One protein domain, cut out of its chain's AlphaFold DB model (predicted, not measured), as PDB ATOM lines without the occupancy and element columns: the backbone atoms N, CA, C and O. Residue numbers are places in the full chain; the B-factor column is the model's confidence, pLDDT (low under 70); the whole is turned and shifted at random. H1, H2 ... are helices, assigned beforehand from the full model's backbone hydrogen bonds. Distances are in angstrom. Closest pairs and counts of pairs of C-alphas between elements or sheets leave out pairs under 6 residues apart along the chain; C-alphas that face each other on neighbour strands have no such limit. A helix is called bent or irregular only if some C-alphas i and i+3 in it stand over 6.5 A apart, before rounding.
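Overview. This is residues 175 to 365 of the 505 residues of the protein "DNA helicase" of Fusobacterium sp. oral taxon 370 str. F0437 (UniProt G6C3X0). One very long helix, H11, is the spine of a rod, and two separate groups of shorter helices pack on it: H1, H2 and H3 on its last part, with H4 near them, and H5, H8 and H9 on its first half, with the small helices H6, H7 and H10 round them. The long link of residues 226 to 242, with no named element, runs from the one group to the other. The printed part has 191 residues, with eleven named helices in the order H1 to H11 and no named strand, so the class is all helix. The whole is loose, with a radius of gyration of the C-alphas of 22.9 A, and spans 79 by 34 by 28 A.

Along the chain. H1, residues 175 to 184, begins at C-alpha 175 at (71.795, -41.645, -22.973) and is 14.5 A long. H2, residues 186 to 197, is 15.7 A long, and H3, residues 204 to 216, is 18.8 A long. H4 has residues 218 to 225. H5, residues 243 to 256, begins at C-alpha 243 at (33.592, -30.260, -7.611) and is 19.8 A long. H6, residues 262 to 265, and H7, residues 268 to 271, have four residues each. H8, residues 278 to 287, is 14.3 A long. H9, residues 289 to 292, and H10, residues 296 to 299, again have four each; H10 is neither bent nor irregular, but only just: C-alphas 296 and 299 are 6.4 A apart. H11, residues 310 to 364, is 77.7 A long and ends at C-alpha 364 at (77.409, -43.360, -35.147); it is irregular, with C-alphas 311 and 314 7.6 A apart.

Arrangement. H11 is the hub and touches six helices. H1 touches residues 353 to 360 of H11, about perpendicular at 77 degrees; the closest C-alphas, of Val 178 and Leu 356, are 5.9 A apart. H2 and H11 only just touch, with 3 pairs of C-alphas within 8 A, the closest being Phe 192 and Leu 349 at 7.2 A. H3 touches H11 with residues 211 to 215 alone, about perpendicular at 80 degrees, closest at the C-alphas of Leu 214 and Ser 350, 6.6 A. H1 and H2 touch only at the corner, and H1 touches H3, closest at the C-alphas of Tyr 175 and Ile 208, 6.0 A. H4 is close to H11 but not clearly touching, the closest C-alphas, of Arg 218 and Phe 354, being 7.8 A apart. H5 and H11 touch at a shallow tilt of 22 degrees, opposite ways, with the C-alphas of Pro 243 and Leu 326 closest at 5.4 A. H8 touches H11, closest at the C-alphas of Leu 286 and Ile 334, 6.4 A, and touches H5, closest at those of Val 244 and Lys 282, 5.7 A. H6 only just touches H5, with 3 pairs of C-alphas within 8 A, the closest being Glu 255 and Leu 262 at 6.7 A. H7 is close to H6 but not clearly touching, with the C-alphas of Tyr 263 and Thr 271 closest at 6.3 A. H9 only just touches H11, with 3 pairs of C-alphas within 8 A, the closest being Phe 292 and Lys 327 at 6.5 A; H9 and H10 touch only at the corner, and only just, with 3 pairs. H1 to H4 are each apart from H5 to H10. Every O i to N i+4 pair is within hydrogen-bond range in H1, H2, H4, H5 and H8, but 8 of 9 in H3 and 47 of 51 in H11; H6, H7, H9 and H10 are too short for such a pair.

Size, cuts and confidence. The C-alphas farthest apart, of Thr 311 and Lys 365, are 78.8 A apart. The printed part has no cut, and the link from H4 to H5, of 17 residues, is long. The mean pLDDT of the printed part is 83.2; 30 residues are under 70, namely 196 to 205, 225 to 233, 297 to 299 and 304 to 311.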
ATOM      1  N   TYR A 175      72.686 -42.279 -23.951       94.12
ATOM      2  CA  TYR A 175      71.795 -41.645 -22.973       94.12
ATOM      3  C   TYR A 175      72.270 -40.226 -22.625       94.12
ATOM      4  O   TYR A 175      71.463 -39.299 -22.558       94.12
ATOM      5  N   LYS A 176      73.591 -40.034 -22.492       92.88
ATOM      6  CA  LYS A 176      74.205 -38.713 -22.278       92.88
ATOM      7  C   LYS A 176      73.994 -37.784 -23.474       92.88
ATOM      8  O   LYS A 176      73.547 -36.659 -23.282       92.88
ATOM      9  N   LYS A 177      74.213 -38.267 -24.704       95.38
ATOM     10  CA  LYS A 177      73.972 -37.485 -25.936       95.38
ATOM     11  C   LYS A 177      72.521 -37.014 -26.058       95.38
ATOM     12  O   LYS A 177      72.276 -35.872 -26.445       95.38
ATOM     13  N   VAL A 178      71.558 -37.875 -25.720       94.75
ATOM     14  CA  VAL A 178      70.132 -37.511 -25.693       94.75
ATOM     15  C   VAL A 178      69.882 -36.392 -24.682       94.75
ATOM     16  O   VAL A 178      69.280 -35.380 -25.035       94.75
ATOM     17  N   LEU A 179      70.400 -36.533 -23.461       90.56
ATOM     18  CA  LEU A 179      70.252 -35.524 -22.412       90.56
ATOM     19  C   LEU A 179      70.875 -34.172 -22.800       90.56
ATOM     20  O   LEU A 179      70.246 -33.127 -22.639       90.56
ATOM     21  N   GLU A 180      72.083 -34.180 -23.362       91.38
ATOM     22  CA  GLU A 180      72.755 -32.975 -23.868       91.38
ATOM     23  C   GLU A 180      71.931 -32.276 -24.960       91.38
ATOM     24  O   GLU A 180      71.827 -31.045 -24.989       91.38
ATOM     25  N   ASN A 181      71.291 -33.043 -25.849       92.69
ATOM     26  CA  ASN A 181      70.443 -32.475 -26.893       92.69
ATOM     27  C   ASN A 181      69.160 -31.844 -26.330       92.69
ATOM     28  O   ASN A 181      68.778 -30.747 -26.740       92.69
ATOM     29  N   ILE A 182      68.544 -32.489 -25.337       88.94
ATOM     30  CA  ILE A 182      67.392 -31.936 -24.615       88.94
ATOM     31  C   ILE A 182      67.759 -30.595 -23.966       88.94
ATOM     32  O   ILE A 182      67.005 -29.634 -24.096       88.94
ATOM     33  N   PHE A 183      68.925 -30.494 -23.316       85.81
ATOM     34  CA  PHE A 183      69.357 -29.256 -22.653       85.81
ATOM     35  C   PHE A 183      69.729 -28.127 -23.617       85.81
ATOM     36  O   PHE A 183      69.573 -26.952 -23.280       85.81
ATOM     37  N   THR A 184      70.215 -28.450 -24.814       88.62
ATOM     38  CA  THR A 184      70.611 -27.440 -25.811       88.62
ATOM     39  C   THR A 184      69.426 -26.886 -26.602       88.62
ATOM     40  O   THR A 184      69.478 -25.749 -27.078       88.62
ATOM     41  N   ASN A 185      68.326 -27.632 -26.709       87.50
ATOM     42  CA  ASN A 185      67.112 -27.166 -27.364       87.50
ATOM     43  C   ASN A 185      66.158 -26.503 -26.357       87.50
ATOM     44  O   ASN A 185      65.514 -27.174 -25.562       87.50
ATOM     45  N   LYS A 186      66.009 -25.172 -26.430       83.94
ATOM     46  CA  LYS A 186      65.184 -24.388 -25.487       83.94
ATOM     47  C   LYS A 186      63.738 -24.878 -25.351       83.94
ATOM     48  O   LYS A 186      63.190 -24.806 -24.256       83.94
ATOM     49  N   LYS A 187      63.112 -25.326 -26.446       84.12
ATOM     50  CA  LYS A 187      61.724 -25.810 -26.422       84.12
ATOM     51  C   LYS A 187      61.654 -27.124 -25.648       84.12
ATOM     52  O   LYS A 187      60.980 -27.189 -24.628       84.12
ATOM     53  N   LEU A 188      62.435 -28.109 -26.093       80.25
ATOM     54  CA  LEU A 188      62.549 -29.410 -25.437       80.25
ATOM     55  C   LEU A 188      62.923 -29.264 -23.964       80.25
ATOM     56  O   LEU A 188      62.278 -29.857 -23.113       80.25
ATOM     57  N   PHE A 189      63.913 -28.433 -23.645       82.81
ATOM     58  CA  PHE A 189      64.309 -28.189 -22.268       82.81
ATOM     59  C   PHE A 189      63.149 -27.685 -21.412       82.81
ATOM     60  O   PHE A 189      62.998 -28.150 -20.289       82.81
ATOM     61  N   ASN A 190      62.326 -26.761 -21.911       81.25
ATOM     62  CA  ASN A 190      61.170 -26.273 -21.161       81.25
ATOM     63  C   ASN A 190      60.110 -27.367 -20.979       81.25
ATOM     64  O   ASN A 190      59.590 -27.523 -19.872       81.25
ATOM     65  N   ASP A 191      59.832 -28.150 -22.023       78.25
ATOM     66  CA  ASP A 191      58.872 -29.259 -21.971       78.25
ATOM     67  C   ASP A 191      59.311 -30.315 -20.940       78.25
ATOM     68  O   ASP A 191      58.527 -30.701 -20.063       78.25
ATOM     69  N   PHE A 192      60.596 -30.684 -20.975       77.19
ATOM     70  CA  PHE A 192      61.260 -31.577 -20.023       77.19
ATOM     71  C   PHE A 192      61.288 -30.997 -18.609       77.19
ATOM     72  O   PHE A 192      60.893 -31.658 -17.652       77.19
ATOM     73  N   LYS A 193      61.737 -29.752 -18.450       74.94
ATOM     74  CA  LYS A 193      61.867 -29.099 -17.146       74.94
ATOM     75  C   LYS A 193      60.527 -29.036 -16.436       74.94
ATOM     76  O   LYS A 193      60.480 -29.408 -15.273       74.94
ATOM     77  N   ASN A 194      59.467 -28.614 -17.125       73.25
ATOM     78  CA  ASN A 194      58.126 -28.547 -16.546       73.25
ATOM     79  C   ASN A 194      57.664 -29.932 -16.079       73.25
ATOM     80  O   ASN A 194      57.198 -30.074 -14.955       73.25
ATOM     81  N   PHE A 195      57.888 -30.963 -16.901       70.81
ATOM     82  CA  PHE A 195      57.563 -32.339 -16.536       70.81
ATOM     83  C   PHE A 195      58.293 -32.803 -15.263       70.81
ATOM     84  O   PHE A 195      57.682 -33.393 -14.378       70.81
ATOM     85  N   PHE A 196      59.586 -32.516 -15.121       66.44
ATOM     86  CA  PHE A 196      60.362 -32.994 -13.972       66.44
ATOM     87  C   PHE A 196      60.277 -32.099 -12.731       66.44
ATOM     88  O   PHE A 196      60.338 -32.607 -11.610       66.44
ATOM     89  N   SER A 197      60.083 -30.785 -12.888       64.88
ATOM     90  CA  SER A 197      59.882 -29.878 -11.750       64.88
ATOM     91  C   SER A 197      58.570 -30.152 -11.022       64.88
ATOM     92  O   SER A 197      58.506 -29.969  -9.809       64.88
ATOM     93  N   GLU A 198      57.555 -30.630 -11.742       60.19
ATOM     94  CA  GLU A 198      56.275 -31.078 -11.186       60.19
ATOM     95  C   GLU A 198      56.379 -32.420 -10.432       60.19
ATOM     96  O   GLU A 198      55.528 -32.703  -9.596       60.19
ATOM     97  N   ASN A 199      57.445 -33.210 -10.644       55.00
ATOM     98  CA  ASN A 199      57.584 -34.582 -10.122       55.00
ATOM     99  C   ASN A 199      58.712 -34.790  -9.095       55.00
ATOM    100  O   ASN A 199      59.094 -35.919  -8.796       55.00
ATOM    101  N   SER A 200      59.201 -33.719  -8.464       50.41
ATOM    102  CA  SER A 200      60.018 -33.780  -7.234       50.41
ATOM    103  C   SER A 200      61.331 -34.587  -7.283       50.41
ATOM    104  O   SER A 200      61.848 -34.964  -6.234       50.41
ATOM    105  N   GLU A 201      61.956 -34.763  -8.449       51.06
ATOM    106  CA  GLU A 201      63.302 -35.349  -8.541       51.06
ATOM    107  C   GLU A 201      64.315 -34.334  -9.090       51.06
ATOM    108  O   GLU A 201      64.338 -33.999 -10.270       51.06
ATOM    109  N   LYS A 202      65.156 -33.798  -8.196       48.44
ATOM    110  CA  LYS A 202      66.140 -32.736  -8.485       48.44
ATOM    111  C   LYS A 202      67.577 -33.259  -8.670       48.44
ATOM    112  O   LYS A 202      68.515 -32.530  -8.358       48.44
ATOM    113  N   ASN A 203      67.778 -34.496  -9.128       54.91
ATOM    114  CA  ASN A 203      69.122 -35.049  -9.350       54.91
ATOM    115  C   ASN A 203      69.396 -35.284 -10.844       54.91
ATOM    116  O   ASN A 203      68.569 -35.855 -11.547       54.91
ATOM    117  N   ILE A 204      70.566 -34.852 -11.327       51.62
ATOM    118  CA  ILE A 204      70.958 -34.991 -12.731       51.62
ATOM    119  C   ILE A 204      71.173 -36.452 -13.146       51.62
ATOM    120  O   ILE A 204      70.793 -36.838 -14.253       51.62
ATOM    121  N   ASP A 205      71.687 -37.279 -12.229       58.31
ATOM    122  CA  ASP A 205      71.864 -38.721 -12.440       58.31
ATOM    123  C   ASP A 205      70.513 -39.440 -12.575       58.31
ATOM    124  O   ASP A 205      70.403 -40.450 -13.280       58.31
ATOM    125  N   ASN A 206      69.446 -38.870 -11.998       72.38
ATOM    126  CA  ASN A 206      68.096 -39.388 -12.193       72.38
ATOM    127  C   ASN A 206      67.627 -39.183 -13.639       72.38
ATOM    128  O   ASN A 206      66.985 -40.081 -14.173       72.38
ATOM    129  N   TYR A 207      67.985 -38.088 -14.330       77.94
ATOM    130  CA  TYR A 207      67.556 -37.893 -15.727       77.94
ATOM    131  C   TYR A 207      68.148 -38.939 -16.667       77.94
ATOM    132  O   TYR A 207      67.425 -39.477 -17.503       77.94
ATOM    133  N   ILE A 208      69.439 -39.260 -16.523       83.38
ATOM    134  CA  ILE A 208      70.077 -40.310 -17.333       83.38
ATOM    135  C   ILE A 208      69.417 -41.658 -17.042       83.38
ATOM    136  O   ILE A 208      69.066 -42.372 -17.979       83.38
ATOM    137  N   SER A 209      69.189 -41.987 -15.765       84.81
ATOM    138  CA  SER A 209      68.495 -43.222 -15.383       84.81
ATOM    139  C   SER A 209      67.080 -43.291 -15.961       84.81
ATOM    140  O   SER A 209      66.651 -44.346 -16.421       84.81
ATOM    141  N   ILE A 210      66.353 -42.173 -15.987       83.62
ATOM    142  CA  ILE A 210      65.006 -42.099 -16.560       83.62
ATOM    143  C   ILE A 210      65.056 -42.289 -18.075       83.62
ATOM    144  O   ILE A 210      64.316 -43.120 -18.593       83.62
ATOM    145  N   ILE A 211      65.965 -41.611 -18.781       89.19
ATOM    146  CA  ILE A 211      66.182 -41.809 -20.223       89.19
ATOM    147  C   ILE A 211      66.510 -43.278 -20.519       89.19
ATOM    148  O   ILE A 211      65.892 -43.880 -21.396       89.19
ATOM    149  N   GLN A 212      67.416 -43.884 -19.751       91.00
ATOM    150  CA  GLN A 212      67.764 -45.299 -19.875       91.00
ATOM    151  C   GLN A 212      66.552 -46.211 -19.640       91.00
ATOM    152  O   GLN A 212      66.314 -47.136 -20.417       91.00
ATOM    153  N   LYS A 213      65.753 -45.967 -18.595       88.19
ATOM    154  CA  LYS A 213      64.531 -46.737 -18.299       88.19
ATOM    155  C   LYS A 213      63.486 -46.607 -19.405       88.19
ATOM    156  O   LYS A 213      62.849 -47.598 -19.758       88.19
ATOM    157  N   LEU A 214      63.323 -45.411 -19.967       89.38
ATOM    158  CA  LEU A 214      62.413 -45.170 -21.084       89.38
ATOM    159  C   LEU A 214      62.878 -45.917 -22.335       89.38
ATOM    160  O   LEU A 214      62.076 -46.623 -22.943       89.38
ATOM    161  N   ILE A 215      64.164 -45.827 -22.687       92.44
ATOM    162  CA  ILE A 215      64.731 -46.505 -23.864       92.44
ATOM    163  C   ILE A 215      64.686 -48.029 -23.706       92.44
ATOM    164  O   ILE A 215      64.231 -48.714 -24.616       92.44
ATOM    165  N   SER A 216      65.069 -48.568 -22.548       88.12
ATOM    166  CA  SER A 216      64.963 -50.014 -22.278       88.12
ATOM    167  C   SER A 216      63.513 -50.507 -22.293       88.12
ATOM    168  O   SER A 216      63.232 -51.599 -22.775       88.12
ATOM    169  N   SER A 217      62.560 -49.678 -21.862       86.81
ATOM    170  CA  SER A 217      61.126 -49.997 -21.919       86.81
ATOM    171  C   SER A 217      60.475 -49.688 -23.270       86.81
ATOM    172  O   SER A 217      59.262 -49.858 -23.410       86.81
ATOM    173  N   ARG A 218      61.233 -49.247 -24.279       89.88
ATOM    174  CA  ARG A 218      60.697 -48.813 -25.578       89.88
ATOM    175  C   ARG A 218      59.882 -49.890 -26.282       89.88
ATOM    176  O   ARG A 218      58.894 -49.569 -26.936       89.88
ATOM    177  N   TRP A 219      60.248 -51.161 -26.135       87.38
ATOM    178  CA  TRP A 219      59.485 -52.261 -26.726       87.38
ATOM    179  C   TRP A 219      58.023 -52.272 -26.244       87.38
ATOM    180  O   TRP A 219      57.127 -52.558 -27.032       87.38
ATOM    181  N   LYS A 220      57.752 -51.862 -24.995       85.88
ATOM    182  CA  LYS A 220      56.385 -51.736 -24.461       85.88
ATOM    183  C   LYS A 220      55.608 -50.648 -25.185       85.88
ATOM    184  O   LYS A 220      54.444 -50.858 -25.509       85.88
ATOM    185  N   TYR A 221      56.253 -49.516 -25.469       84.69
ATOM    186  CA  TYR A 221      55.655 -48.430 -26.248       84.69
ATOM    187  C   TYR A 221      55.337 -48.902 -27.663       84.69
ATOM    188  O   TYR A 221      54.212 -48.737 -28.119       84.69
ATOM    189  N   ILE A 222      56.298 -49.545 -28.328       83.94
ATOM    190  CA  ILE A 222      56.124 -50.061 -29.689       83.94
ATOM    191  C   ILE A 222      54.929 -51.020 -29.753       83.94
ATOM    192  O   ILE A 222      54.031 -50.807 -30.559       83.94
ATOM    193  N   LEU A 223      54.876 -52.027 -28.878       82.38
ATOM    194  CA  LEU A 223      53.822 -53.044 -28.919       82.38
ATOM    195  C   LEU A 223      52.461 -52.541 -28.414       82.38
ATOM    196  O   LEU A 223      51.430 -53.009 -28.882       82.38
ATOM    197  N   SER A 224      52.432 -51.595 -27.471       75.69
ATOM    198  CA  SER A 224      51.165 -51.089 -26.918       75.69
ATOM    199  C   SER A 224      50.548 -49.982 -27.776       75.69
ATOM    200  O   SER A 224      49.325 -49.869 -27.843       75.69
ATOM    201  N   LEU A 225      51.376 -49.149 -28.418       66.50
ATOM    202  CA  LEU A 225      50.932 -47.912 -29.070       66.50
ATOM    203  C   LEU A 225      50.852 -48.016 -30.596       66.50
ATOM    204  O   LEU A 225      49.965 -47.386 -31.175       66.50
ATOM    205  N   ASN A 226      51.718 -48.800 -31.258       61.16
ATOM    206  CA  ASN A 226      51.617 -48.968 -32.716       61.16
ATOM    207  C   ASN A 226      50.376 -49.776 -33.108       61.16
ATOM    208  O   ASN A 226      49.733 -49.447 -34.104       61.16
ATOM    209  N   ASP A 227      49.999 -50.761 -32.292       54.03
ATOM    210  CA  ASP A 227      48.848 -51.626 -32.566       54.03
ATOM    211  C   ASP A 227      47.521 -51.025 -32.058       54.03
ATOM    212  O   ASP A 227      46.454 -51.398 -32.538       54.03
ATOM    213  N   ASN A 228      47.553 -50.062 -31.122       56.22
ATOM    214  CA  ASN A 228      46.348 -49.466 -30.535       56.22
ATOM    215  C   ASN A 228      46.506 -47.973 -30.190       56.22
ATOM    216  O   ASN A 228      46.718 -47.582 -29.039       56.22
ATOM    217  N   LYS A 229      46.247 -47.102 -31.175       56.62
ATOM    218  CA  LYS A 229      46.191 -45.636 -30.976       56.62
ATOM    219  C   LYS A 229      45.164 -45.186 -29.923       56.62
ATOM    220  O   LYS A 229      45.258 -44.065 -29.429       56.62
ATOM    221  N   LYS A 230      44.205 -46.047 -29.554       54.69
ATOM    222  CA  LYS A 230      43.203 -45.786 -28.507       54.69
ATOM    223  C   LYS A 230      43.831 -45.552 -27.126       54.69
ATOM    224  O   LYS A 230      43.260 -44.818 -26.332       54.69
ATOM    225  N   TYR A 231      45.010 -46.113 -26.849       57.78
ATOM    226  CA  TYR A 231      45.692 -45.898 -25.566       57.78
ATOM    227  C   TYR A 231      46.402 -44.541 -25.462       57.78
ATOM    228  O   TYR A 231      46.755 -44.140 -24.360       57.78
ATOM    229  N   ILE A 232      46.583 -43.827 -26.580       58.59
ATOM    230  CA  ILE A 232      47.235 -42.508 -26.600       58.59
ATOM    231  C   ILE A 232      46.243 -41.401 -26.219       58.59
ATOM    232  O   ILE A 232      46.636 -40.425 -25.596       58.59
ATOM    233  N   LYS A 233      44.957 -41.548 -26.571       67.62
ATOM    234  CA  LYS A 233      43.910 -40.561 -26.264       67.62
ATOM    235  C   LYS A 233      42.857 -41.164 -25.353       67.62
ATOM    236  O   LYS A 233      41.965 -41.877 -25.811       67.62
ATOM    237  N   LYS A 234      42.959 -40.854 -24.063       78.19
ATOM    238  CA  LYS A 234      41.967 -41.263 -23.072       78.19
ATOM    239  C   LYS A 234      40.722 -40.388 -23.165       78.19
ATOM    240  O   LYS A 234      40.802 -39.168 -23.281       78.19
ATOM    241  N   GLU A 235      39.562 -41.031 -23.104       84.00
ATOM    242  CA  GLU A 235      38.286 -40.328 -23.025       84.00
ATOM    243  C   GLU A 235      38.147 -39.663 -21.654       84.00
ATOM    244  O   GLU A 235      38.470 -40.261 -20.622       84.00
ATOM    245  N   LYS A 236      37.670 -38.413 -21.653       89.81
ATOM    246  CA  LYS A 236      37.362 -37.698 -20.416       89.81
ATOM    247  C   LYS A 236      36.161 -38.349 -19.731       89.81
ATOM    248  O   LYS A 236      35.161 -38.659 -20.374       89.81
ATOM    249  N   LEU A 237      36.245 -38.510 -18.415       92.19
ATOM    250  CA  LEU A 237      35.132 -38.947 -17.582       92.19
ATOM    251  C   LEU A 237      34.068 -37.848 -17.515       92.19
ATOM    252  O   LEU A 237      34.396 -36.666 -17.391       92.19
ATOM    253  N   ILE A 238      32.798 -38.237 -17.584       92.81
ATOM    254  CA  ILE A 238      31.668 -37.308 -17.481       92.81
ATOM    255  C   ILE A 238      31.560 -36.822 -16.033       92.81
ATOM    256  O   ILE A 238      31.556 -37.627 -15.105       92.81
ATOM    257  N   ILE A 239      31.489 -35.503 -15.852       92.31
ATOM    258  CA  ILE A 239      31.331 -34.852 -14.549       92.31
ATOM    259  C   ILE A 239      29.944 -34.217 -14.521       92.31
ATOM    260  O   ILE A 239      29.725 -33.198 -15.174       92.31
ATOM    261  N   ASP A 240      29.027 -34.833 -13.777       86.50
ATOM    262  CA  ASP A 240      27.621 -34.410 -13.715       86.50
ATOM    263  C   ASP A 240      27.435 -33.117 -12.911       86.50
ATOM    264  O   ASP A 240      26.592 -32.285 -13.235       86.50
ATOM    265  N   GLU A 241      28.255 -32.924 -11.877       92.75
ATOM    266  CA  GLU A 241      28.263 -31.724 -11.045       92.75
ATOM    267  C   GLU A 241      29.707 -31.331 -10.727       92.75
ATOM    268  O   GLU A 241      30.513 -32.172 -10.308       92.75
ATOM    269  N   LYS A 242      30.066 -30.059 -10.937       93.69
ATOM    270  CA  LYS A 242      31.464 -29.641 -10.787       93.69
ATOM    271  C   LYS A 242      31.882 -29.689  -9.313       93.69
ATOM    272  O   LYS A 242      31.176 -29.145  -8.464       93.69
ATOM    273  N   PRO A 243      33.074 -30.219  -8.983       94.38
ATOM    274  CA  PRO A 243      33.592 -30.260  -7.611       94.38
ATOM    275  C   PRO A 243      33.545 -28.915  -6.880       94.38
ATOM    276  O   PRO A 243      33.166 -28.845  -5.712       94.38
ATOM    277  N   VAL A 244      33.864 -27.822  -7.578       93.50
ATOM    278  CA  VAL A 244      33.795 -26.468  -7.009       93.50
ATOM    279  C   VAL A 244      32.367 -26.041  -6.643       93.50
ATOM    280  O   VAL A 244      32.173 -25.343  -5.649       93.50
ATOM    281  N   GLU A 245      31.359 -26.481  -7.397       94.19
ATOM    282  CA  GLU A 245      29.944 -26.202  -7.122       94.19
ATOM    283  C   GLU A 245      29.465 -27.016  -5.918       94.19
ATOM    284  O   GLU A 245      28.842 -26.458  -5.014       94.19
ATOM    285  N   ILE A 246      29.861 -28.290  -5.831       93.50
ATOM    286  CA  ILE A 246      29.563 -29.153  -4.679       93.50
ATOM    287  C   ILE A 246      30.174 -28.575  -3.397       93.50
ATOM    288  O   ILE A 246      29.493 -28.494  -2.372       93.50
ATOM    289  N   LEU A 247      31.437 -28.132  -3.452       92.94
ATOM    290  CA  LEU A 247      32.130 -27.512  -2.318       92.94
ATOM    291  C   LEU A 247      31.412 -26.239  -1.850       92.94
ATOM    292  O   LEU A 247      31.171 -26.063  -0.655       92.94
ATOM    293  N   ARG A 248      31.028 -25.361  -2.782       92.69
ATOM    294  CA  ARG A 248      30.264 -24.145  -2.466       92.69
ATOM    295  C   ARG A 248      28.887 -24.461  -1.899       92.69
ATOM    296  O   ARG A 248      28.467 -23.803  -0.953       92.69
ATOM    297  N   GLY A 249      28.209 -25.470  -2.441       91.81
ATOM    298  CA  GLY A 249      26.933 -25.953  -1.922       91.81
ATOM    299  C   GLY A 249      27.059 -26.455  -0.483       91.81
ATOM    300  O   GLY A 249      26.230 -26.120   0.358       91.81
ATOM    301  N   LEU A 250      28.135 -27.182  -0.171       90.94
ATOM    302  CA  LEU A 250      28.456 -27.619   1.190       90.94
ATOM    303  C   LEU A 250      28.704 -26.438   2.140       90.94
ATOM    304  O   LEU A 250      28.226 -26.465   3.271       90.94
ATOM    305  N   PHE A 251      29.412 -25.396   1.696       91.81
ATOM    306  CA  PHE A 251      29.646 -24.194   2.508       91.81
ATOM    307  C   PHE A 251      28.351 -23.408   2.742       91.81
ATOM    308  O   PHE A 251      28.037 -23.081   3.882       91.81
ATOM    309  N   SER A 252      27.555 -23.201   1.691       90.50
ATOM    310  CA  SER A 252      26.249 -22.542   1.789       90.50
ATOM    311  C   SER A 252      25.310 -23.279   2.749       90.50
ATOM    312  O   SER A 252      24.663 -22.646   3.578       90.50
ATOM    313  N   TYR A 253      25.283 -24.615   2.702       88.56
ATOM    314  CA  TYR A 253      24.480 -25.430   3.616       88.56
ATOM    315  C   TYR A 253      24.917 -25.272   5.079       88.56
ATOM    316  O   TYR A 253      24.090 -25.167   5.984       88.56
ATOM    317  N   LEU A 254      26.228 -25.220   5.331       87.00
ATOM    318  CA  LEU A 254      26.767 -25.005   6.676       87.00
ATOM    319  C   LEU A 254      26.400 -23.621   7.238       87.00
ATOM    320  O   LEU A 254      26.047 -23.523   8.417       87.00
ATOM    321  N   GLU A 255      26.437 -22.572   6.413       86.69
ATOM    322  CA  GLU A 255      26.096 -21.203   6.829       86.69
ATOM    323  C   GLU A 255      24.589 -20.983   6.981       86.69
ATOM    324  O   GLU A 255      24.151 -20.410   7.977       86.69
ATOM    325  N   ASN A 256      23.788 -21.440   6.017       86.75
ATOM    326  CA  ASN A 256      22.374 -21.073   5.920       86.75
ATOM    327  C   ASN A 256      21.453 -22.063   6.642       86.75
ATOM    328  O   ASN A 256      20.590 -21.648   7.422       86.75
ATOM    329  N   ASP A 257      21.647 -23.364   6.421       84.50
ATOM    330  CA  ASP A 257      20.779 -24.413   6.965       84.50
ATOM    331  C   ASP A 257      21.228 -24.842   8.363       84.50
ATOM    332  O   ASP A 257      20.425 -24.893   9.298       84.50
ATOM    333  N   VAL A 258      22.530 -25.093   8.537       81.75
ATOM    334  CA  VAL A 258      23.109 -25.497   9.833       81.75
ATOM    335  C   VAL A 258      23.373 -24.284  10.743       81.75
ATOM    336  O   VAL A 258      23.498 -24.444  11.961       81.75
ATOM    337  N   LYS A 259      23.404 -23.063  10.185       83.81
ATOM    338  CA  LYS A 259      23.614 -21.788  10.903       83.81
ATOM    339  C   LYS A 259      24.911 -21.765  11.705       83.81
ATOM    340  O   LYS A 259      24.932 -21.425  12.894       83.81
ATOM    341  N   LYS A 260      26.002 -22.176  11.064       81.94
ATOM    342  CA  LYS A 260      27.344 -22.211  11.645       81.94
ATOM    343  C   LYS A 260      28.296 -21.308  10.881       81.94
ATOM    344  O   LYS A 260      28.269 -21.267   9.659       81.94
ATOM    345  N   ASP A 261      29.187 -20.657  11.621       84.44
ATOM    346  CA  ASP A 261      30.323 -19.959  11.030       84.44
ATOM    347  C   ASP A 261      31.287 -20.977  10.389       84.44
ATOM    348  O   ASP A 261      31.654 -21.987  11.007       84.44
ATOM    349  N   LEU A 262      31.681 -20.732   9.137       85.12
ATOM    350  CA  LEU A 262      32.566 -21.626   8.388       85.12
ATOM    351  C   LEU A 262      33.957 -21.739   9.010       85.12
ATOM    352  O   LEU A 262      34.513 -22.838   9.019       85.12
ATOM    353  N   TYR A 263      34.516 -20.654   9.549       85.81
ATOM    354  CA  TYR A 263      35.836 -20.674  10.185       85.81
ATOM    355  C   TYR A 263      35.841 -21.520  11.463       85.81
ATOM    356  O   TYR A 263      36.875 -22.082  11.822       85.81
ATOM    357  N   ASP A 264      34.688 -21.667  12.116       84.06
ATOM    358  CA  ASP A 264      34.537 -22.479  13.325       84.06
ATOM    359  C   ASP A 264      34.351 -23.974  13.054       84.06
ATOM    360  O   ASP A 264      34.667 -24.804  13.920       84.06
ATOM    361  N   VAL A 265      33.763 -24.324  11.905       84.06
ATOM    362  CA  VAL A 265      33.297 -25.690  11.619       84.06
ATOM    363  C   VAL A 265      34.112 -26.383  10.539       84.06
ATOM    364  O   VAL A 265      34.238 -27.605  10.603       84.06
ATOM    365  N   LEU A 266      34.700 -25.666   9.583       86.12
ATOM    366  CA  LEU A 266      35.586 -26.271   8.591       86.12
ATOM    367  C   LEU A 266      36.928 -26.672   9.208       86.12
ATOM    368  O   LEU A 266      37.378 -26.134  10.221       86.12
ATOM    369  N   LYS A 267      37.594 -27.642   8.587       86.19
ATOM    370  CA  LYS A 267      39.002 -27.903   8.895       86.19
ATOM    371  C   LYS A 267      39.904 -26.811   8.341       86.19
ATOM    372  O   LYS A 267      39.576 -26.203   7.328       86.19
ATOM    373  N   ASN A 268      41.082 -26.648   8.941       83.31
ATOM    374  CA  ASN A 268      42.091 -25.681   8.498       83.31
ATOM    375  C   ASN A 268      42.438 -25.829   7.007       83.31
ATOM    376  O   ASN A 268      42.532 -24.834   6.300       83.31
ATOM    377  N   ASP A 269      42.543 -27.059   6.501       86.19
ATOM    378  CA  ASP A 269      42.802 -27.321   5.078       86.19
ATOM    379  C   ASP A 269      41.654 -26.870   4.158       86.19
ATOM    380  O   ASP A 269      41.850 -26.704   2.959       86.19
ATOM    381  N   CYS A 270      40.453 -26.664   4.710       86.75
ATOM    382  CA  CYS A 270      39.248 -26.230   4.002       86.75
ATOM    383  C   CYS A 270      38.927 -24.733   4.184       86.75
ATOM    384  O   CYS A 270      38.143 -24.181   3.411       86.75
ATOM    385  N   THR A 271      39.531 -24.031   5.148       87.38
ATOM    386  CA  THR A 271      39.288 -22.585   5.323       87.38
ATOM    387  C   THR A 271      39.936 -21.750   4.218       87.38
ATOM    388  O   THR A 271      39.451 -20.667   3.896       87.38
ATOM    389  N   VAL A 272      40.977 -22.275   3.561       89.81
ATOM    390  CA  VAL A 272      41.683 -21.617   2.442       89.81
ATOM    391  C   VAL A 272      40.794 -21.340   1.222       89.81
ATOM    392  O   VAL A 272      41.134 -20.491   0.398       89.81
ATOM    393  N   TYR A 273      39.658 -22.036   1.109       90.75
ATOM    394  CA  TYR A 273      38.698 -21.860   0.021       90.75
ATOM    395  C   TYR A 273      37.696 -20.725   0.287       90.75
ATOM    396  O   TYR A 273      37.052 -20.265  -0.656       90.75
ATOM    397  N   ILE A 274      37.543 -20.252   1.530       88.81
ATOM    398  CA  ILE A 274      36.551 -19.224   1.889       88.81
ATOM    399  C   ILE A 274      36.876 -17.897   1.181       88.81
ATOM    400  O   ILE A 274      38.033 -17.480   1.100       88.81
ATOM    401  N   GLY A 275      35.850 -17.232   0.638       85.88
ATOM    402  CA  GLY A 275      35.974 -15.914  -0.003       85.88
ATOM    403  C   GLY A 275      36.741 -15.896  -1.333       85.88
ATOM    404  O   GLY A 275      36.989 -14.824  -1.885       85.88
ATOM    405  N   LYS A 276      37.134 -17.059  -1.865       91.81
ATOM    406  CA  LYS A 276      37.809 -17.186  -3.164       91.81
ATOM    407  C   LYS A 276      36.794 -17.276  -4.312       91.81
ATOM    408  O   LYS A 276      35.689 -17.798  -4.153       91.81
ATOM    409  N   ASN A 277      37.172 -16.779  -5.490       92.94
ATOM    410  CA  ASN A 277      36.359 -16.925  -6.702       92.94
ATOM    411  C   ASN A 277      36.351 -18.392  -7.203       92.94
ATOM    412  O   ASN A 277      37.072 -19.237  -6.670       92.94
ATOM    413  N   ILE A 278      35.502 -18.705  -8.191       89.62
ATOM    414  CA  ILE A 278      35.292 -20.085  -8.677       89.62
ATOM    415  C   ILE A 278      36.595 -20.676  -9.226       89.62
ATOM    416  O   ILE A 278      36.953 -21.798  -8.882       89.62
ATOM    417  N   GLU A 279      37.314 -19.915 -10.049       90.69
ATOM    418  CA  GLU A 279      38.541 -20.372 -10.709       90.69
ATOM    419  C   GLU A 279      39.639 -20.680  -9.690       90.69
ATOM    420  O   GLU A 279      40.191 -21.778  -9.684       90.69
ATOM    421  N   THR A 280      39.873 -19.774  -8.737       91.00
ATOM    422  CA  THR A 280      40.861 -19.974  -7.672       91.00
ATOM    423  C   THR A 280      40.507 -21.164  -6.780       91.00
ATOM    424  O   THR A 280      41.393 -21.902  -6.357       91.00
ATOM    425  N   GLN A 281      39.224 -21.393  -6.482       90.69
ATOM    426  CA  GLN A 281      38.816 -22.573  -5.712       90.69
ATOM    427  C   GLN A 281      39.031 -23.869  -6.490       90.69
ATOM    428  O   GLN A 281      39.482 -24.846  -5.898       90.69
ATOM    429  N   LYS A 282      38.746 -23.878  -7.797       91.25
ATOM    430  CA  LYS A 282      39.015 -25.027  -8.667       91.25
ATOM    431  C   LYS A 282      40.510 -25.362  -8.692       91.25
ATOM    432  O   LYS A 282      40.877 -26.513  -8.470       91.25
ATOM    433  N   GLU A 283      41.376 -24.371  -8.895       89.50
ATOM    434  CA  GLU A 283      42.832 -24.571  -8.870       89.50
ATOM    435  C   GLU A 283      43.316 -25.124  -7.522       89.50
ATOM    436  O   GLU A 283      44.107 -26.069  -7.475       89.50
ATOM    437  N   LEU A 284      42.808 -24.576  -6.413       89.88
ATOM    438  CA  LEU A 284      43.135 -25.056  -5.070       89.88
ATOM    439  C   LEU A 284      42.642 -26.489  -4.830       89.88
ATOM    440  O   LEU A 284      43.362 -27.262  -4.201       89.88
ATOM    441  N   LEU A 285      41.458 -26.851  -5.336       90.69
ATOM    442  CA  LEU A 285      40.898 -28.199  -5.207       90.69
ATOM    443  C   LEU A 285      41.791 -29.232  -5.895       90.69
ATOM    444  O   LEU A 285      42.092 -30.264  -5.299       90.69
ATOM    445  N   LEU A 286      42.260 -28.934  -7.109       88.50
ATOM    446  CA  LEU A 286      43.190 -29.803  -7.832       88.50
ATOM    447  C   LEU A 286      44.542 -29.900  -7.113       88.50
ATOM    448  O   LEU A 286      45.059 -30.996  -6.910       88.50
ATOM    449  N   LYS A 287      45.094 -28.768  -6.658       87.06
ATOM    450  CA  LYS A 287      46.397 -28.722  -5.972       87.06
ATOM    451  C   LYS A 287      46.399 -29.460  -4.631       87.06
ATOM    452  O   LYS A 287      47.384 -30.109  -4.285       87.06
ATOM    453  N   ASN A 288      45.306 -29.364  -3.879       88.19
ATOM    454  CA  ASN A 288      45.171 -29.952  -2.544       88.19
ATOM    455  C   ASN A 288      44.342 -31.246  -2.549       88.19
ATOM    456  O   ASN A 288      43.940 -31.725  -1.489       88.19
ATOM    457  N   ALA A 289      44.106 -31.832  -3.725       86.88
ATOM    458  CA  ALA A 289      43.295 -33.025  -3.942       86.88
ATOM    459  C   ALA A 289      43.585 -34.166  -2.957       86.88
ATOM    460  O   ALA A 289      42.664 -34.783  -2.423       86.88
ATOM    461  N   ASN A 290      44.868 -34.405  -2.668       86.25
ATOM    462  CA  ASN A 290      45.327 -35.469  -1.775       86.25
ATOM    463  C   ASN A 290      44.640 -35.446  -0.404       86.25
ATOM    464  O   ASN A 290      44.400 -36.510   0.157       86.25
ATOM    465  N   PHE A 291      44.293 -34.266   0.124       86.94
ATOM    466  CA  PHE A 291      43.569 -34.124   1.389       86.94
ATOM    467  C   PHE A 291      42.212 -34.848   1.366       86.94
ATOM    468  O   PHE A 291      41.868 -35.564   2.308       86.94
ATOM    469  N   PHE A 292      41.465 -34.730   0.266       87.00
ATOM    470  CA  PHE A 292      40.112 -35.280   0.141       87.00
ATOM    471  C   PHE A 292      40.084 -36.809   0.006       87.00
ATOM    472  O   PHE A 292      39.050 -37.423   0.269       87.00
ATOM    473  N   PHE A 293      41.213 -37.433  -0.342       87.75
ATOM    474  CA  PHE A 293      41.349 -38.888  -0.483       87.75
ATOM    475  C   PHE A 293      42.002 -39.569   0.730       87.75
ATOM    476  O   PHE A 293      42.220 -40.782   0.721       87.75
ATOM    477  N   GLN A 294      42.305 -38.820   1.796       84.81
ATOM    478  CA  GLN A 294      42.830 -39.396   3.036       84.81
ATOM    479  C   GLN A 294      41.786 -40.283   3.735       84.81
ATOM    480  O   GLN A 294      40.578 -40.073   3.643       84.81
ATOM    481  N   LYS A 295      42.240 -41.300   4.472       79.50
ATOM    482  CA  LYS A 295      41.330 -42.206   5.189       79.50
ATOM    483  C   LYS A 295      40.828 -41.600   6.505       79.50
ATOM    484  O   LYS A 295      41.527 -40.844   7.175       79.50
ATOM    485  N   GLY A 296      39.627 -42.010   6.914       75.50
ATOM    486  CA  GLY A 296      39.044 -41.674   8.214       75.50
ATOM    487  C   GLY A 296      38.576 -40.222   8.324       75.50
ATOM    488  O   GLY A 296      38.213 -39.586   7.338       75.50
ATOM    489  N   THR A 297      38.585 -39.681   9.545       67.31
ATOM    490  CA  THR A 297      38.132 -38.306   9.805       67.31
ATOM    491  C   THR A 297      39.005 -37.264   9.119       67.31
ATOM    492  O   THR A 297      38.548 -36.137   8.973       67.31
ATOM    493  N   ALA A 298      40.226 -37.611   8.688       65.38
ATOM    494  CA  ALA A 298      41.187 -36.735   8.021       65.38
ATOM    495  C   ALA A 298      40.627 -36.091   6.740       65.38
ATOM    496  O   ALA A 298      40.764 -34.882   6.590       65.38
ATOM    497  N   ALA A 299      39.872 -36.834   5.927       65.38
ATOM    498  CA  ALA A 299      39.277 -36.307   4.698       65.38
ATOM    499  C   ALA A 299      37.994 -35.493   4.902       65.38
ATOM    500  O   ALA A 299      37.500 -34.920   3.936       65.38
ATOM    501  N   LEU A 300      37.406 -35.447   6.106       77.69
ATOM    502  CA  LEU A 300      36.190 -34.662   6.346       77.69
ATOM    503  C   LEU A 300      36.453 -33.171   6.135       77.69
ATOM    504  O   LEU A 300      37.409 -32.629   6.692       77.69
ATOM    505  N   ILE A 301      35.559 -32.506   5.399       82.56
ATOM    506  CA  ILE A 301      35.657 -31.058   5.166       82.56
ATOM    507  C   ILE A 301      35.415 -30.242   6.444       82.56
ATOM    508  O   ILE A 301      35.848 -29.097   6.563       82.56
ATOM    509  N   TYR A 302      34.757 -30.857   7.430       79.62
ATOM    510  CA  TYR A 302      34.380 -30.242   8.692       79.62
ATOM    511  C   TYR A 302      35.043 -30.917   9.897       79.62
ATOM    512  O   TYR A 302      35.452 -32.083   9.877       79.62
ATOM    513  N   ASN A 303      35.120 -30.173  10.994       77.12
ATOM    514  CA  ASN A 303      35.576 -30.639  12.287       77.12
ATOM    515  C   ASN A 303      34.430 -31.347  13.026       77.12
ATOM    516  O   ASN A 303      33.525 -30.714  13.576       77.12
ATOM    517  N   GLY A 304      34.501 -32.680  13.089       67.31
ATOM    518  CA  GLY A 304      33.491 -33.525  13.736       67.31
ATOM    519  C   GLY A 304      33.225 -33.208  15.212       67.31
ATOM    520  O   GLY A 304      32.188 -33.600  15.744       67.31
ATOM    521  N   ASN A 305      34.104 -32.455  15.884       68.50
ATOM    522  CA  ASN A 305      33.879 -32.051  17.268       68.50
ATOM    523  C   ASN A 305      32.872 -30.903  17.443       68.50
ATOM    524  O   ASN A 305      32.360 -30.724  18.548       68.50
ATOM    525  N   LYS A 306      32.588 -30.137  16.385       67.81
ATOM    526  CA  LYS A 306      31.747 -28.925  16.428       67.81
ATOM    527  C   LYS A 306      30.279 -29.179  16.047       67.81
ATOM    528  O   LYS A 306      29.429 -28.325  16.296       67.81
ATOM    529  N   LEU A 307      29.987 -30.373  15.529       67.06
ATOM    530  CA  LEU A 307      28.651 -30.906  15.243       67.06
ATOM    531  C   LEU A 307      28.465 -32.176  16.087       67.06
ATOM    532  O   LEU A 307      28.730 -33.275  15.616       67.06
ATOM    533  N   LYS A 308      28.107 -32.067  17.371       63.66
ATOM    534  CA  LYS A 308      27.967 -33.231  18.283       63.66
ATOM    535  C   LYS A 308      26.549 -33.454  18.803       63.66
ATOM    536  O   LYS A 308      26.327 -34.465  19.463       63.66
ATOM    537  N   LYS A 309      25.596 -32.553  18.542       67.88
ATOM    538  CA  LYS A 309      24.250 -32.704  19.105       67.88
ATOM    539  C   LYS A 309      23.515 -33.840  18.390       67.88
ATOM    540  O   LYS A 309      23.724 -34.074  17.202       67.88
ATOM    541  N   ALA A 310      22.643 -34.540  19.117       55.78
ATOM    542  CA  ALA A 310      21.794 -35.594  18.551       55.78
ATOM    543  C   ALA A 310      20.854 -35.059  17.451       55.78
ATOM    544  O   ALA A 310      20.531 -35.780  16.515       55.78
ATOM    545  N   THR A 311      20.500 -33.771  17.529       62.91
ATOM    546  CA  THR A 311      19.731 -33.020  16.526       62.91
ATOM    547  C   THR A 311      20.480 -32.798  15.210       62.91
ATOM    548  O   THR A 311      19.857 -32.432  14.224       62.91
ATOM    549  N   ASP A 312      21.798 -33.029  15.169       70.44
ATOM    550  CA  ASP A 312      22.632 -32.730  13.997       70.44
ATOM    551  C   ASP A 312      22.812 -33.944  13.067       70.44
ATOM    552  O   ASP A 312      23.649 -33.921  12.162       70.44
ATOM    553  N   LYS A 313      22.093 -35.045  13.320       77.69
ATOM    554  CA  LYS A 313      22.292 -36.323  12.623       77.69
ATOM    555  C   LYS A 313      21.994 -36.216  11.123       77.69
ATOM    556  O   LYS A 313      22.847 -36.587  10.324       77.69
ATOM    557  N   GLU A 314      20.853 -35.638  10.753       79.19
ATOM    558  CA  GLU A 314      20.445 -35.463   9.348       79.19
ATOM    559  C   GLU A 314      21.397 -34.524   8.590       79.19
ATOM    560  O   GLU A 314      21.819 -34.825   7.472       79.19
ATOM    561  N   TYR A 315      21.842 -33.433   9.228       81.56
ATOM    562  CA  TYR A 315      22.834 -32.522   8.645       81.56
ATOM    563  C   TYR A 315      24.152 -33.238   8.334       81.56
ATOM    564  O   TYR A 315      24.729 -33.033   7.266       81.56
ATOM    565  N   LYS A 316      24.623 -34.107   9.236       80.12
ATOM    566  CA  LYS A 316      25.842 -34.900   9.016       80.12
ATOM    567  C   LYS A 316      25.687 -35.898   7.885       80.12
ATOM    568  O   LYS A 316      26.612 -36.026   7.093       80.12
ATOM    569  N   GLU A 317      24.563 -36.605   7.826       84.50
ATOM    570  CA  GLU A 317      24.291 -37.577   6.762       84.50
ATOM    571  C   GLU A 317      24.282 -36.890   5.392       84.50
ATOM    572  O   GLU A 317      24.959 -37.353   4.472       84.50
ATOM    573  N   TYR A 318      23.641 -35.720   5.284       87.62
ATOM    574  CA  TYR A 318      23.678 -34.911   4.065       87.62
ATOM    575  C   TYR A 318      25.103 -34.476   3.699       87.62
ATOM    576  O   TYR A 318      25.541 -34.729   2.576       87.62
ATOM    577  N   ILE A 319      25.848 -33.880   4.643       85.56
ATOM    578  CA  ILE A 319      27.226 -33.412   4.413       85.56
ATOM    579  C   ILE A 319      28.125 -34.570   3.976       85.56
ATOM    580  O   ILE A 319      28.898 -34.410   3.038       85.56
ATOM    581  N   ILE A 320      28.017 -35.736   4.622       86.62
ATOM    582  CA  ILE A 320      28.786 -36.929   4.256       86.62
ATOM    583  C   ILE A 320      28.423 -37.376   2.837       86.62
ATOM    584  O   ILE A 320      29.330 -37.574   2.035       86.62
ATOM    585  N   SER A 321      27.134 -37.468   2.488       89.75
ATOM    586  CA  SER A 321      26.731 -37.884   1.134       89.75
ATOM    587  C   SER A 321      27.245 -36.921   0.058       89.75
ATOM    588  O   SER A 321      27.830 -37.346  -0.936       89.75
ATOM    589  N   ARG A 322      27.126 -35.608   0.290       91.56
ATOM    590  CA  ARG A 322      27.618 -34.567  -0.621       91.56
ATOM    591  C   ARG A 322      29.136 -34.561  -0.706       91.56
ATOM    592  O   ARG A 322      29.684 -34.292  -1.770       91.56
ATOM    593  N   GLN A 323      29.822 -34.887   0.384       90.00
ATOM    594  CA  GLN A 323      31.268 -35.031   0.389       90.00
ATOM    595  C   GLN A 323      31.731 -36.263  -0.405       90.00
ATOM    596  O   GLN A 323      32.757 -36.187  -1.077       90.00
ATOM    597  N   GLU A 324      31.007 -37.381  -0.369       90.19
ATOM    598  CA  GLU A 324      31.324 -38.533  -1.226       90.19
ATOM    599  C   GLU A 324      31.133 -38.190  -2.710       90.19
ATOM    600  O   GLU A 324      32.027 -38.460  -3.513       90.19
ATOM    601  N   ILE A 325      30.061 -37.468  -3.062       92.38
ATOM    602  CA  ILE A 325      29.857 -36.947  -4.427       92.38
ATOM    603  C   ILE A 325      30.997 -35.991  -4.823       92.38
ATOM    604  O   ILE A 325      31.517 -36.071  -5.937       92.38
ATOM    605  N   LEU A 326      31.439 -35.118  -3.905       92.62
ATOM    606  CA  LEU A 326      32.599 -34.246  -4.119       92.62
ATOM    607  C   LEU A 326      33.851 -35.063  -4.437       92.62
ATOM    608  O   LEU A 326      34.541 -34.739  -5.395       92.62
ATOM    609  N   LYS A 327      34.156 -36.105  -3.653       91.44
ATOM    610  CA  LYS A 327      35.341 -36.949  -3.868       91.44
ATOM    611  C   LYS A 327      35.296 -37.649  -5.216       91.44
ATOM    612  O   LYS A 327      36.301 -37.654  -5.921       91.44
ATOM    613  N   GLU A 328      34.152 -38.227  -5.571       93.00
ATOM    614  CA  GLU A 328      33.985 -38.931  -6.841       93.00
ATOM    615  C   GLU A 328      34.191 -37.979  -8.026       93.00
ATOM    616  O   GLU A 328      35.021 -38.239  -8.899       93.00
ATOM    617  N   ASN A 329      33.503 -36.835  -8.036       94.88
ATOM    618  CA  ASN A 329      33.626 -35.868  -9.127       94.88
ATOM    619  C   ASN A 329      34.989 -35.168  -9.138       94.88
ATOM    620  O   ASN A 329      35.504 -34.863 -10.212       94.88
ATOM    621  N   LEU A 330      35.620 -34.965  -7.978       93.88
ATOM    622  CA  LEU A 330      36.986 -34.450  -7.894       93.88
ATOM    623  C   LEU A 330      37.985 -35.456  -8.470       93.88
ATOM    624  O   LEU A 330      38.882 -35.053  -9.203       93.88
ATOM    625  N   ALA A 331      37.816 -36.758  -8.217       93.31
ATOM    626  CA  ALA A 331      38.645 -37.793  -8.831       93.31
ATOM    627  C   ALA A 331      38.507 -37.792 -10.362       93.31
ATOM    628  O   ALA A 331      39.513 -37.876 -11.066       93.31
ATOM    629  N   LYS A 332      37.281 -37.628 -10.879       94.69
ATOM    630  CA  LYS A 332      37.026 -37.475 -12.322       94.69
ATOM    631  C   LYS A 332      37.679 -36.209 -12.888       94.69
ATOM    632  O   LYS A 332      38.296 -36.271 -13.948       94.69
ATOM    633  N   GLU A 333      37.594 -35.077 -12.184       93.88
ATOM    634  CA  GLU A 333      38.223 -33.821 -12.619       93.88
ATOM    635  C   GLU A 333      39.754 -33.914 -12.613       93.88
ATOM    636  O   GLU A 333      40.387 -33.499 -13.579       93.88
ATOM    637  N   ILE A 334      40.356 -34.541 -11.599       91.25
ATOM    638  CA  ILE A 334      41.803 -34.811 -11.551       91.25
ATOM    639  C   ILE A 334      42.221 -35.740 -12.686       91.25
ATOM    640  O   ILE A 334      43.219 -35.481 -13.355       91.25
ATOM    641  N   TYR A 335      41.471 -36.814 -12.929       91.06
ATOM    642  CA  TYR A 335      41.745 -37.714 -14.043       91.06
ATOM    643  C   TYR A 335      41.751 -36.944 -15.375       91.06
ATOM    644  O   TYR A 335      42.717 -37.034 -16.128       91.06
ATOM    645  N   ASN A 336      40.733 -36.117 -15.619       92.25
ATOM    646  CA  ASN A 336      40.574 -35.360 -16.862       92.25
ATOM    647  C   ASN A 336      41.597 -34.235 -17.062       92.25
ATOM    648  O   ASN A 336      42.051 -34.026 -18.184       92.25
ATOM    649  N   GLU A 337      41.893 -33.471 -16.012       88.94
ATOM    650  CA  GLU A 337      42.642 -32.210 -16.110       88.94
ATOM    651  C   GLU A 337      44.104 -32.349 -15.669       88.94
ATOM    652  O   GLU A 337      44.923 -31.498 -16.005       88.94
ATOM    653  N   VAL A 338      44.450 -33.415 -14.939       85.75
ATOM    654  CA  VAL A 338      45.817 -33.666 -14.455       85.75
ATOM    655  C   VAL A 338      46.382 -34.948 -15.054       85.75
ATOM    656  O   VAL A 338      47.422 -34.898 -15.702       85.75
ATOM    657  N   LEU A 339      45.713 -36.094 -14.878       86.06
ATOM    658  CA  LEU A 339      46.286 -37.393 -15.256       86.06
ATOM    659  C   LEU A 339      46.389 -37.573 -16.777       86.06
ATOM    660  O   LEU A 339      47.442 -37.991 -17.251       86.06
ATOM    661  N   ILE A 340      45.328 -37.252 -17.529       86.81
ATOM    662  CA  ILE A 340      45.330 -37.372 -18.998       86.81
ATOM    663  C   ILE A 340      46.428 -36.488 -19.623       86.81
ATOM    664  O   ILE A 340      47.291 -37.050 -20.299       86.81
ATOM    665  N   PRO A 341      46.495 -35.160 -19.366       84.81
ATOM    666  CA  PRO A 341      47.547 -34.321 -19.950       84.81
ATOM    667  C   PRO A 341      48.956 -34.731 -19.511       84.81
ATOM    668  O   PRO A 341      49.909 -34.630 -20.284       84.81
ATOM    669  N   TYR A 342      49.102 -35.196 -18.268       80.75
ATOM    670  CA  TYR A 342      50.376 -35.682 -17.751       80.75
ATOM    671  C   TYR A 342      50.885 -36.899 -18.529       80.75
ATOM    672  O   TYR A 342      52.038 -36.931 -18.958       80.75
ATOM    673  N   GLU A 343      50.023 -37.888 -18.740       81.06
ATOM    674  CA  GLU A 343      50.353 -39.102 -19.479       81.06
ATOM    675  C   GLU A 343      50.609 -38.820 -20.967       81.06
ATOM    676  O   GLU A 343      51.595 -39.315 -21.515       81.06
ATOM    677  N   GLU A 344      49.792 -37.975 -21.607       82.44
ATOM    678  CA  GLU A 344      50.029 -37.510 -22.982       82.44
ATOM    679  C   GLU A 344      51.426 -36.887 -23.113       82.44
ATOM    680  O   GLU A 344      52.197 -37.248 -24.006       82.44
ATOM    681  N   LYS A 345      51.812 -36.042 -22.151       80.12
ATOM    682  CA  LYS A 345      53.139 -35.424 -22.110       80.12
ATOM    683  C   LYS A 345      54.263 -36.445 -21.909       80.12
ATOM    684  O   LYS A 345      55.315 -36.303 -22.530       80.12
ATOM    685  N   ILE A 346      54.069 -37.497 -21.103       81.19
ATOM    686  CA  ILE A 346      55.043 -38.604 -20.989       81.19
ATOM    687  C   ILE A 346      55.261 -39.264 -22.344       81.19
ATOM    688  O   ILE A 346      56.410 -39.515 -22.723       81.19
ATOM    689  N   PHE A 347      54.180 -39.564 -23.064       82.19
ATOM    690  CA  PHE A 347      54.267 -40.204 -24.372       82.19
ATOM    691  C   PHE A 347      55.006 -39.318 -25.374       82.19
ATOM    692  O   PHE A 347      55.935 -39.796 -26.025       82.19
ATOM    693  N   GLU A 348      54.667 -38.031 -25.448       83.31
ATOM    694  CA  GLU A 348      55.345 -37.067 -26.322       83.31
ATOM    695  C   GLU A 348      56.847 -36.969 -26.025       83.31
ATOM    696  O   GLU A 348      57.673 -37.091 -26.933       83.31
ATOM    697  N   LEU A 349      57.217 -36.824 -24.748       83.88
ATOM    698  CA  LEU A 349      58.618 -36.757 -24.321       83.88
ATOM    699  C   LEU A 349      59.370 -38.057 -24.631       83.88
ATOM    700  O   LEU A 349      60.511 -38.019 -25.094       83.88
ATOM    701  N   SER A 350      58.735 -39.208 -24.407       87.38
ATOM    702  CA  SER A 350      59.328 -40.522 -24.677       87.38
ATOM    703  C   SER A 350      59.585 -40.727 -26.168       87.38
ATOM    704  O   SER A 350      60.667 -41.176 -26.546       87.38
ATOM    705  N   LEU A 351      58.634 -40.349 -27.028       88.06
ATOM    706  CA  LEU A 351      58.792 -40.428 -28.481       88.06
ATOM    707  C   LEU A 351      59.953 -39.560 -28.970       88.06
ATOM    708  O   LEU A 351      60.744 -40.001 -29.806       88.06
ATOM    709  N   GLU A 352      60.099 -38.357 -28.420       89.62
ATOM    710  CA  GLU A 352      61.204 -37.475 -28.778       89.62
ATOM    711  C   GLU A 352      62.558 -38.006 -28.268       89.62
ATOM    712  O   GLU A 352      63.547 -37.954 -29.001       89.62
ATOM    713  N   ILE A 353      62.610 -38.621 -27.077       92.38
ATOM    714  CA  ILE A 353      63.798 -39.354 -26.588       92.38
ATOM    715  C   ILE A 353      64.180 -40.467 -27.557       92.38
ATOM    716  O   ILE A 353      65.350 -40.578 -27.921       92.38
ATOM    717  N   PHE A 354      63.213 -41.282 -27.985       94.44
ATOM    718  CA  PHE A 354      63.466 -42.378 -28.920       94.44
ATOM    719  C   PHE A 354      63.983 -41.853 -30.256       94.44
ATOM    720  O   PHE A 354      64.964 -42.382 -30.773       94.44
ATOM    721  N   ARG A 355      63.403 -40.763 -30.769       93.88
ATOM    722  CA  ARG A 355      63.852 -40.110 -32.005       93.88
ATOM    723  C   ARG A 355      65.297 -39.623 -31.905       93.88
ATOM    724  O   ARG A 355      66.086 -39.843 -32.823       93.88
ATOM    725  N   LEU A 356      65.653 -38.957 -30.806       95.81
ATOM    726  CA  LEU A 356      67.018 -38.481 -30.568       95.81
ATOM    727  C   LEU A 356      67.996 -39.646 -30.425       95.81
ATOM    728  O   LEU A 356      69.074 -39.619 -31.018       95.81
ATOM    729  N   TYR A 357      67.611 -40.674 -29.670       97.44
ATOM    730  CA  TYR A 357      68.406 -41.880 -29.499       97.44
ATOM    731  C   TYR A 357      68.678 -42.551 -30.851       97.44
ATOM    732  O   TYR A 357      69.841 -42.754 -31.200       97.44
ATOM    733  N   ASP A 358      67.643 -42.767 -31.668       96.25
ATOM    734  CA  ASP A 358      67.764 -43.347 -33.010       96.25
ATOM    735  C   ASP A 358      68.689 -42.537 -33.905       96.25
ATOM    736  O   ASP A 358      69.585 -43.084 -34.549       96.25
ATOM    737  N   MET A 359      68.521 -41.214 -33.907       96.06
ATOM    738  CA  MET A 359      69.367 -40.309 -34.677       96.06
ATOM    739  C   MET A 359      70.848 -40.497 -34.324       96.06
ATOM    740  O   MET A 359      71.682 -40.585 -35.227       96.06
ATOM    741  N   PHE A 360      71.196 -40.582 -33.036       97.31
ATOM    742  CA  PHE A 360      72.583 -40.799 -32.620       97.31
ATOM    743  C   PHE A 360      73.089 -42.200 -32.968       97.31
ATOM    744  O   PHE A 360      74.215 -42.333 -33.449       97.31
ATOM    745  N   LYS A 361      72.270 -43.236 -32.774       97.00
ATOM    746  CA  LYS A 361      72.637 -44.632 -33.057       97.00
ATOM    747  C   LYS A 361      72.871 -44.866 -34.545       97.00
ATOM    748  O   LYS A 361      73.884 -45.453 -34.911       97.00
ATOM    749  N   ILE A 362      72.002 -44.332 -35.402       95.56
ATOM    750  CA  ILE A 362      72.135 -44.403 -36.864       95.56
ATOM    751  C   ILE A 362      73.344 -43.589 -37.342       95.56
ATOM    752  O   ILE A 362      74.105 -44.061 -38.186       95.56
ATOM    753  N   LYS A 363      73.555 -42.385 -36.790       95.81
ATOM    754  CA  LYS A 363      74.700 -41.531 -37.142       95.81
ATOM    755  C   LYS A 363      76.034 -42.211 -36.831       95.81
ATOM    756  O   LYS A 363      76.921 -42.226 -37.683       95.81
ATOM    757  N   ASP A 364      76.164 -42.754 -35.625       96.81
ATOM    758  CA  ASP A 364      77.409 -43.360 -35.147       96.81
ATOM    759  C   ASP A 364      77.573 -44.819 -35.596       96.81
ATOM    760  O   ASP A 364      78.690 -45.328 -35.606       96.81
ATOM    761  N   LYS A 365      76.476 -45.476 -35.999       97.00
ATOM    762  CA  LYS A 365      76.418 -46.871 -36.466       97.00
ATOM    763  C   LYS A 365      76.885 -47.873 -35.409       97.00
ATOM    764  O   LYS A 365      77.541 -48.860 -35.734       97.00
TER     765      LYS A 365